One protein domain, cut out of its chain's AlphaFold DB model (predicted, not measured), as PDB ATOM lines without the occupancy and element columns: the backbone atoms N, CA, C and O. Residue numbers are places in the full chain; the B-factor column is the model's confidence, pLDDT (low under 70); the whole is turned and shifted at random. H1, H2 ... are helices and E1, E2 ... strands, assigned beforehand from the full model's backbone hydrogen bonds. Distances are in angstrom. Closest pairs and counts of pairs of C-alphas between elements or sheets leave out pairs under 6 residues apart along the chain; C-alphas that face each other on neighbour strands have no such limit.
ATOM      1  N   GLN A   4     -25.525  -5.973-123.781       91.50
ATOM      2  CA  GLN A   4     -24.554  -5.296-122.916       91.50
ATOM      3  C   GLN A   4     -25.142  -4.076-122.198       91.50
ATOM      4  O   GLN A   4     -24.847  -3.860-121.028       91.50
ATOM      5  N   LEU A   5     -25.995  -3.293-122.866       93.75
ATOM      6  CA  LEU A   5     -26.612  -2.117-122.256       93.75
ATOM      7  C   LEU A   5     -27.598  -2.528-121.158       93.75
ATOM      8  O   LEU A   5     -27.585  -1.945-120.078       93.75
ATOM      9  N   THR A   6     -28.413  -3.559-121.404       95.00
ATOM     10  CA  THR A   6     -29.345  -4.092-120.399       95.00
ATOM     11  C   THR A   6     -28.606  -4.607-119.167       95.00
ATOM     12  O   THR A   6     -29.021  -4.324-118.045       95.00
ATOM     13  N   GLU A   7     -27.492  -5.318-119.358       93.88
ATOM     14  CA  GLU A   7     -26.714  -5.849-118.239       93.88
ATOM     15  C   GLU A   7     -26.028  -4.742-117.435       93.88
ATOM     16  O   GLU A   7     -26.094  -4.741-116.208       93.88
ATOM     17  N   ILE A   8     -25.457  -3.736-118.103       95.44
ATOM     18  CA  ILE A   8     -24.888  -2.561-117.429       95.44
ATOM     19  C   ILE A   8     -25.959  -1.849-116.593       95.44
ATOM     20  O   ILE A   8     -25.721  -1.539-115.428       95.44
ATOM     21  N   MET A   9     -27.162  -1.646-117.138       94.31
ATOM     22  CA  MET A   9     -28.267  -1.033-116.392       94.31
ATOM     23  C   MET A   9     -28.689  -1.878-115.182       94.31
ATOM     24  O   MET A   9     -28.955  -1.333-114.109       94.31
ATOM     25  N   ARG A  10     -28.704  -3.211-115.314       92.31
ATOM     26  CA  ARG A  10     -28.988  -4.130-114.203       92.31
ATOM     27  C   ARG A  10     -27.916  -4.050-113.112       92.31
ATOM     28  O   ARG A  10     -28.253  -4.058-111.931       92.31
ATOM     29  N   LEU A  11     -26.639  -3.968-113.477       93.12
ATOM     30  CA  LEU A  11     -25.541  -3.837-112.517       93.12
ATOM     31  C   LEU A  11     -25.590  -2.487-111.795       93.12
ATOM     32  O   LEU A  11     -25.535  -2.455-110.569       93.12
ATOM     33  N   ILE A  12     -25.792  -1.389-112.530       93.81
ATOM     34  CA  ILE A  12     -25.888  -0.035-111.957       93.81
ATOM     35  C   ILE A  12     -27.058   0.064-110.974       93.81
ATOM     36  O   ILE A  12     -26.897   0.581-109.872       93.81
ATOM     37  N   THR A  13     -28.228  -0.467-111.334       91.44
ATOM     38  CA  THR A  13     -29.410  -0.447-110.451       91.44
ATOM     39  C   THR A  13     -29.248  -1.318-109.205       91.44
ATOM     40  O   THR A  13     -29.864  -1.038-108.181       91.44
ATOM     41  N   ASN A  14     -28.402  -2.350-109.256       92.00
ATOM     42  CA  ASN A  14     -28.109  -3.204-108.106       92.00
ATOM     43  C   ASN A  14     -26.901  -2.747-107.274       92.00
ATOM     44  O   ASN A  14     -26.671  -3.318-106.202       92.00
ATOM     45  N   LEU A  15     -26.166  -1.729-107.734       93.94
ATOM     46  CA  LEU A  15     -24.964  -1.213-107.080       93.94
ATOM     47  C   LEU A  15     -25.273  -0.626-105.696       93.94
ATOM     48  O   LEU A  15     -24.572  -0.923-104.732       93.94
ATOM     49  N   ILE A  16     -26.340   0.173-105.587       94.38
ATOM     50  CA  ILE A  16     -26.770   0.810-104.336       94.38
ATOM     51  C   ILE A  16     -28.256   0.536-104.138       94.38
ATOM     52  O   ILE A  16     -29.080   0.934-104.961       94.38
ATOM     53  N   ARG A  17     -28.604  -0.149-103.048       93.88
ATOM     54  CA  ARG A  17     -29.986  -0.528-102.722       93.88
ATOM     55  C   ARG A  17     -30.290  -0.251-101.259       93.88
ATOM     56  O   ARG A  17     -29.399  -0.296-100.421       93.88
ATOM     57  N   THR A  18     -31.547   0.008-100.933       95.44
ATOM     58  CA  THR A  18     -32.009   0.098 -99.541       95.44
ATOM     59  C   THR A  18     -32.666  -1.210 -99.132       95.44
ATOM     60  O   THR A  18     -33.429  -1.781 -99.910       95.44
ATOM     61  N   GLY A  19     -32.425  -1.656 -97.906       95.56
ATOM     62  CA  GLY A  19     -33.036  -2.866 -97.375       95.56
ATOM     63  C   GLY A  19     -33.246  -2.806 -95.871       95.56
ATOM     64  O   GLY A  19     -32.949  -1.801 -95.230       95.56
ATOM     65  N   VAL A  20     -33.774  -3.891 -95.321       97.31
ATOM     66  CA  VAL A  20     -34.015  -4.063 -93.887       97.31
ATOM     67  C   VAL A  20     -33.296  -5.314 -93.415       97.31
ATOM     68  O   VAL A  20     -33.361  -6.352 -94.074       97.31
ATOM     69  N   VAL A  21     -32.599  -5.219 -92.290       97.00
ATOM     70  CA  VAL A  21     -31.893  -6.354 -91.690       97.00
ATOM     71  C   VAL A  21     -32.907  -7.390 -91.204       97.00
ATOM     72  O   VAL A  21     -33.776  -7.070 -90.395       97.00
ATOM     73  N   THR A  22     -32.807  -8.622 -91.697       96.56
ATOM     74  CA  THR A  22     -33.709  -9.727 -91.330       96.56
ATOM     75  C   THR A  22     -33.123 -10.608 -90.244       96.56
ATOM     76  O   THR A  22     -33.822 -10.959 -89.302       96.56
ATOM     77  N   GLU A  23     -31.837 -10.931 -90.352       96.00
ATOM     78  CA  GLU A  23     -31.139 -11.824 -89.431       96.00
ATOM     79  C   GLU A  23     -29.722 -11.320 -89.187       96.00
ATOM     80  O   GLU A  23     -29.079 -10.747 -90.075       96.00
ATOM     81  N   VAL A  24     -29.198 -11.565 -87.985       94.62
ATOM     82  CA  VAL A  24     -27.818 -11.201 -87.662       94.62
ATOM     83  C   VAL A  24     -27.115 -12.289 -86.859       94.62
ATOM     84  O   VAL A  24     -27.387 -12.477 -85.667       94.62
ATOM     85  N   ASP A  25     -26.124 -12.918 -87.488       93.69
ATOM     86  CA  ASP A  25     -25.265 -13.937 -86.902       93.69
ATOM     87  C   ASP A  25     -24.240 -13.305 -85.950       93.69
ATOM     88  O   ASP A  25     -23.434 -12.443 -86.311       93.69
ATOM     89  N   ARG A  26     -24.279 -13.757 -84.695       87.25
ATOM     90  CA  ARG A  26     -23.396 -13.303 -83.613       87.25
ATOM     91  C   ARG A  26     -22.072 -14.071 -83.563       87.25
ATOM     92  O   ARG A  26     -21.173 -13.640 -82.856       87.25
ATOM     93  N   THR A  27     -21.968 -15.196 -84.266       90.44
ATOM     94  CA  THR A  27     -20.774 -16.049 -84.284       90.44
ATOM     95  C   THR A  27     -19.826 -15.611 -85.389       90.44
ATOM     96  O   THR A  27     -18.656 -15.346 -85.127       90.44
ATOM     97  N   ASN A  28     -20.341 -15.499 -86.619       89.56
ATOM     98  CA  ASN A  28     -19.538 -15.121 -87.783       89.56
ATOM     99  C   ASN A  28     -19.563 -13.622 -88.084       89.56
ATOM    100  O   ASN A  28     -18.847 -13.184 -88.979       89.56
ATOM    101  N   TRP A  29     -20.348 -12.842 -87.332       89.19
ATOM    102  CA  TRP A  29     -20.439 -11.389 -87.482       89.19
ATOM    103  C   TRP A  29     -20.950 -10.957 -88.856       89.19
ATOM    104  O   TRP A  29     -20.408 -10.056 -89.493       89.19
ATOM    105  N   LEU A  30     -22.023 -11.611 -89.296       94.69
ATOM    106  CA  LEU A  30     -22.659 -11.369 -90.585       94.69
ATOM    107  C   LEU A  30     -24.125 -10.990 -90.384       94.69
ATOM    108  O   LEU A  30     -24.756 -11.384 -89.404       94.69
ATOM    109  N   CYS A  31     -24.678 -10.223 -91.313       95.19
ATOM    110  CA  CYS A  31     -26.104  -9.933 -91.360       95.19
ATOM    111  C   CYS A  31     -26.705 -10.367 -92.695       95.19
ATOM    112  O   CYS A  31     -26.004 -10.540 -93.696       95.19
ATOM    113  N   ARG A  32     -28.022 -10.554 -92.691       96.25
ATOM    114  CA  ARG A  32     -28.841 -10.726 -93.888       96.25
ATOM    115  C   ARG A  32     -29.763  -9.533 -94.011       96.25
ATOM    116  O   ARG A  32     -30.262  -9.011 -93.014       96.25
ATOM    117  N   VAL A  33     -29.948  -9.081 -95.241       96.75
ATOM    118  CA  VAL A  33     -30.736  -7.897 -95.546       96.75
ATOM    119  C   VAL A  33     -31.743  -8.256 -96.623       96.75
ATOM    120  O   VAL A  33     -31.392  -8.804 -97.669       96.75
ATOM    121  N   LYS A  34     -33.001  -7.902 -96.390       96.50
ATOM    122  CA  LYS A  34     -34.056  -7.978 -97.393       96.50
ATOM    123  C   LYS A  34     -34.138  -6.665 -98.161       96.50
ATOM    124  O   LYS A  34     -34.300  -5.603 -97.566       96.50
ATOM    125  N   THR A  35     -34.046  -6.737 -99.483       94.06
ATOM    126  CA  THR A  35     -34.172  -5.607-100.410       94.06
ATOM    127  C   THR A  35     -35.254  -5.921-101.440       94.06
ATOM    128  O   THR A  35     -35.045  -6.711-102.360       94.06
ATOM    129  N   GLY A  36     -36.427  -5.300-101.297       89.25
ATOM    130  CA  GLY A  36     -37.609  -5.667-102.083       89.25
ATOM    131  C   GLY A  36     -38.005  -7.124-101.821       89.25
ATOM    132  O   GLY A  36     -38.174  -7.522-100.668       89.25
ATOM    133  N   ASP A  37     -38.095  -7.919-102.887       90.38
ATOM    134  CA  ASP A  37     -38.431  -9.350-102.822       90.38
ATOM    135  C   ASP A  37     -37.208 -10.267-102.671       90.38
ATOM    136  O   ASP A  37     -37.348 -11.484-102.569       90.38
ATOM    137  N   LEU A  38     -35.998  -9.698-102.658       91.19
ATOM    138  CA  LEU A  38     -34.752 -10.449-102.544       91.19
ATOM    139  C   LEU A  38     -34.216 -10.398-101.118       91.19
ATOM    140  O   LEU A  38     -34.279  -9.367-100.449       91.19
ATOM    141  N   GLU A  39     -33.606 -11.494-100.687       94.38
ATOM    142  CA  GLU A  39     -32.837 -11.561 -99.449       94.38
ATOM    143  C   GLU A  39     -31.375 -11.857 -99.779       94.38
ATOM    144  O   GLU A  39     -31.073 -12.719-100.609       94.38
ATOM    145  N   THR A  40     -30.454 -11.119 -99.163       94.38
ATOM    146  CA  THR A  40     -29.024 -11.347 -99.368       94.38
ATOM    147  C   THR A  40     -28.573 -12.652 -98.709       94.38
ATOM    148  O   THR A  40     -29.192 -13.176 -97.775       94.38
ATOM    149  N   ASN A  41     -27.425 -13.155 -99.161       94.94
ATOM    150  CA  ASN A  41     -26.654 -14.096 -98.357       94.94
ATOM    151  C   ASN A  41     -26.068 -13.371 -97.125       94.94
ATOM    152  O   ASN A  41     -26.258 -12.163 -96.949       94.94
ATOM    153  N   TRP A  42     -25.345 -14.103 -96.286       95.38
ATOM    154  CA  TRP A  42     -24.581 -13.540 -95.183       95.38
ATOM    155  C   TRP A  42     -23.520 -12.563 -95.692       95.38
ATOM    156  O   TRP A  42     -22.632 -12.938 -96.459       95.38
ATOM    157  N   ILE A  43     -23.622 -11.308 -95.262       95.00
ATOM    158  CA  ILE A  43     -22.720 -10.223 -95.651       95.00
ATOM    159  C   ILE A  43     -22.165  -9.503 -94.423       95.00
ATOM    160  O   ILE A  43     -22.777  -9.485 -93.355       95.00
ATOM    161  N   ASN A  44     -20.993  -8.894 -94.589       93.88
ATOM    162  CA  ASN A  44     -20.428  -8.000 -93.584       93.88
ATOM    163  C   ASN A  44     -21.193  -6.671 -93.571       93.88
ATOM    164  O   ASN A  44     -21.630  -6.190 -94.618       93.88
ATOM    165  N   TRP A  45     -21.274  -6.042 -92.402       93.75
ATOM    166  CA  TRP A  45     -21.723  -4.657 -92.279       93.75
ATOM    167  C   TRP A  45     -20.538  -3.703 -92.115       93.75
ATOM    168  O   TRP A  45     -19.452  -4.075 -91.663       93.75
ATOM    169  N   LEU A  46     -20.754  -2.442 -92.479       93.00
ATOM    170  CA  LEU A  46     -19.772  -1.385 -92.274       93.00
ATOM    171  C   LEU A  46     -19.735  -0.973 -90.800       93.00
ATOM    172  O   LEU A  46     -20.768  -0.769 -90.167       93.00
ATOM    173  N   THR A  47     -18.528  -0.800 -90.268       93.44
ATOM    174  CA  THR A  47     -18.285  -0.160 -88.972       93.44
ATOM    175  C   THR A  47     -17.457   1.105 -89.174       93.44
ATOM    176  O   THR A  47     -16.749   1.247 -90.169       93.44
ATOM    177  N   LEU A  48     -17.505   2.023 -88.211       94.31
ATOM    178  CA  LEU A  48     -16.771   3.289 -88.262       94.31
ATOM    179  C   LEU A  48     -15.248   3.093 -88.306       94.31
ATOM    180  O   LEU A  48     -14.528   3.924 -88.860       94.31
ATOM    181  N   ARG A  49     -14.735   2.024 -87.682       94.25
ATOM    182  CA  ARG A  49     -13.298   1.728 -87.578       94.25
ATOM    183  C   ARG A  49     -13.069   0.217 -87.557       94.25
ATOM    184  O   ARG A  49     -13.601  -0.463 -86.684       94.25
ATOM    185  N   ALA A  50     -12.226  -0.285 -88.462       94.12
ATOM    186  CA  ALA A  50     -11.863  -1.705 -88.574       94.12
ATOM    187  C   ALA A  50     -10.331  -1.937 -88.617       94.12
ATOM    188  O   ALA A  50      -9.859  -2.877 -89.245       94.12
ATOM    189  N   GLY A  51      -9.543  -1.056 -87.983       95.00
ATOM    190  CA  GLY A  51      -8.073  -1.130 -87.955       95.00
ATOM    191  C   GLY A  51      -7.524  -1.541 -86.583       95.00
ATOM    192  O   GLY A  51      -8.100  -2.385 -85.892       95.00
ATOM    193  N   ASN A  52      -6.428  -0.902 -86.151       95.12
ATOM    194  CA  ASN A  52      -5.887  -1.070 -84.791       95.12
ATOM    195  C   ASN A  52      -6.907  -0.650 -83.722       95.12
ATOM    196  O   ASN A  52      -7.109  -1.357 -82.741       95.12
ATOM    197  N   ALA A  53      -7.584   0.478 -83.950       94.50
ATOM    198  CA  ALA A  53      -8.793   0.839 -83.222       94.50
ATOM    199  C   ALA A  53     -10.009   0.252 -83.947       94.50
ATOM    200  O   ALA A  53     -10.113   0.363 -85.176       94.50
ATOM    201  N   ARG A  54     -10.924  -0.344 -83.179       93.88
ATOM    202  CA  ARG A  54     -12.121  -1.012 -83.692       93.88
ATOM    203  C   ARG A  54     -13.350  -0.483 -82.979       93.88
ATOM    204  O   ARG A  54     -13.347  -0.361 -81.757       93.88
ATOM    205  N   THR A  55     -14.391  -0.202 -83.747       93.31
ATOM    206  CA  THR A  55     -15.711   0.107 -83.201       93.31
ATOM    207  C   THR A  55     -16.601  -1.099 -83.419       93.31
ATOM    208  O   THR A  55     -16.625  -1.672 -84.509       93.31
ATOM    209  N   TRP A  56     -17.322  -1.490 -82.375       90.31
ATOM    210  CA  TRP A  56     -18.236  -2.614 -82.433       90.31
ATOM    211  C   TRP A  56     -19.656  -2.146 -82.150       90.31
ATOM    212  O   TRP A  56     -19.992  -1.811 -81.017       90.31
ATOM    213  N   TRP A  57     -20.479  -2.129 -83.195       90.19
ATOM    214  CA  TRP A  57     -21.906  -1.873 -83.081       90.19
ATOM    215  C   TRP A  57     -22.625  -2.750 -84.098       90.19
ATOM    216  O   TRP A  57     -22.510  -2.549 -85.305       90.19
ATOM    217  N   LYS A  58     -23.279  -3.796 -83.595       92.31
ATOM    218  CA  LYS A  58     -24.026  -4.741 -84.420       92.31
ATOM    219  C   LYS A  58     -25.336  -4.088 -84.888       92.31
ATOM    220  O   LYS A  58     -25.995  -3.485 -84.036       92.31
ATOM    221  N   PRO A  59     -25.746  -4.257 -86.157       94.19
ATOM    222  CA  PRO A  59     -27.078  -3.859 -86.589       94.19
ATOM    223  C   PRO A  59     -28.165  -4.669 -85.869       94.19
ATOM    224  O   PRO A  59     -27.939  -5.806 -85.430       94.19
ATOM    225  N   SER A  60     -29.349  -4.079 -85.756       94.75
ATOM    226  CA  SER A  60     -30.531  -4.725 -85.180       94.75
ATOM    227  C   SER A  60     -31.429  -5.304 -86.270       94.75
ATOM    228  O   SER A  60     -31.508  -4.776 -87.375       94.75
ATOM    229  N   GLU A  61     -32.132  -6.392 -85.964       95.88
ATOM    230  CA  GLU A  61     -33.191  -6.900 -86.845       95.88
ATOM    231  C   GLU A  61     -34.294  -5.837 -86.973       95.88
ATOM    232  O   GLU A  61     -34.680  -5.210 -85.987       95.88
ATOM    233  N   GLY A  62     -34.766  -5.592 -88.195       96.00
ATOM    234  CA  GLY A  62     -35.701  -4.509 -88.509       96.00
ATOM    235  C   GLY A  62     -35.052  -3.152 -88.810       96.00
ATOM    236  O   GLY A  62     -35.754  -2.224 -89.205       96.00
ATOM    237  N   GLU A  63     -33.730  -3.015 -88.677       96.44
ATOM    238  CA  GLU A  63     -33.021  -1.773 -89.001       96.44
ATOM    239  C   GLU A  63     -32.934  -1.553 -90.520       96.44
ATOM    240  O   GLU A  63     -32.579  -2.463 -91.275       96.44
ATOM    241  N   GLN A  64     -33.256  -0.337 -90.977       96.25
ATOM    242  CA  GLN A  64     -33.124   0.046 -92.383       96.25
ATOM    243  C   GLN A  64     -31.667   0.393 -92.705       96.25
ATOM    244  O   GLN A  64     -31.049   1.216 -92.036       96.25
ATOM    245  N   VAL A  65     -31.133  -0.204 -93.769       96.19
ATOM    246  CA  VAL A  65     -29.725  -0.093 -94.163       96.19
ATOM    247  C   VAL A  65     -29.567   0.161 -95.660       96.19
ATOM    248  O   VAL A  65     -30.464  -0.109 -96.464       96.19
ATOM    249  N   VAL A  66     -28.393   0.662 -96.042       96.19
ATOM    250  CA  VAL A  66     -27.967   0.779 -97.441       96.19
ATOM    251  C   VAL A  66     -27.010  -0.364 -97.766       96.19
ATOM    252  O   VAL A  66     -25.999  -0.556 -97.093       96.19
ATOM    253  N   LEU A  67     -27.330  -1.113 -98.813       94.62
ATOM    254  CA  LEU A  67     -26.500  -2.145 -99.415       94.62
ATOM    255  C   LEU A  67     -25.647  -1.532-100.524       94.62
ATOM    256  O   LEU A  67     -26.180  -0.927-101.456       94.62
ATOM    257  N   LEU A  68     -24.337  -1.747-100.437       94.44
ATOM    258  CA  LEU A  68     -23.365  -1.394-101.467       94.44
ATOM    259  C   LEU A  68     -22.813  -2.693-102.060       94.44
ATOM    260  O   LEU A  68     -22.130  -3.448-101.369       94.44
ATOM    261  N   SER A  69     -23.161  -2.976-103.314       89.56
ATOM    262  CA  SER A  69     -22.705  -4.163-104.039       89.56
ATOM    263  C   SER A  69     -21.462  -3.809-104.846       89.56
ATOM    264  O   SER A  69     -21.486  -2.837-105.596       89.56
TER     265      SER A  69
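Overview. This is residues 4 to 69 of the 70 residues of the protein "Phage baseplate assembly protein V" of Escherichia coli (UniProt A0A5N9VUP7). A small, strongly twisted sheet of three strands makes the body; residues 4 to 10 of helix H1 stick out at one end of the long axis and loop residues 49 to 54 at the other. The printed part has 66 residues, with H1, E1, E2, E3 along the chain; the sheet, E2 E1 E3, is antiparallel and the class is mixed. It is loose, with a radius of gyration of the C-alphas of 13.8 A and spans of 43 by 26 by 18 A.

Arrangement. The inner strand E1, residues 16 to 25, bends by 74 degrees at residue 22. It forms an antiparallel hairpin with E2, residues 30 to 35, with N 22 and O 32 2.9 A apart. E3, residues 64 to 68, is antiparallel to E1, with N 19 and O 65 2.9 A apart. H1, residues 4 to 15, has every O i to N i+4 pair within hydrogen-bond range. H1 and E2 are apart.

Along the chain. H1 runs 16.4 A from C-alpha 4 at (-24.554, -5.296, -122.916). E1 measures 22.9 A, E2 16.2 A and E3 13.4 A, ending at C-alpha 68 (-23.365, -1.394, -101.467).

Size, cuts and confidence. The C-alphas farthest apart, Gln 4 and Ala 53, are 43.1 A apart. The printed part has no cut. The E2 to E3 link, 28 residues, is long. No printed residue is under 70 in pLDDT.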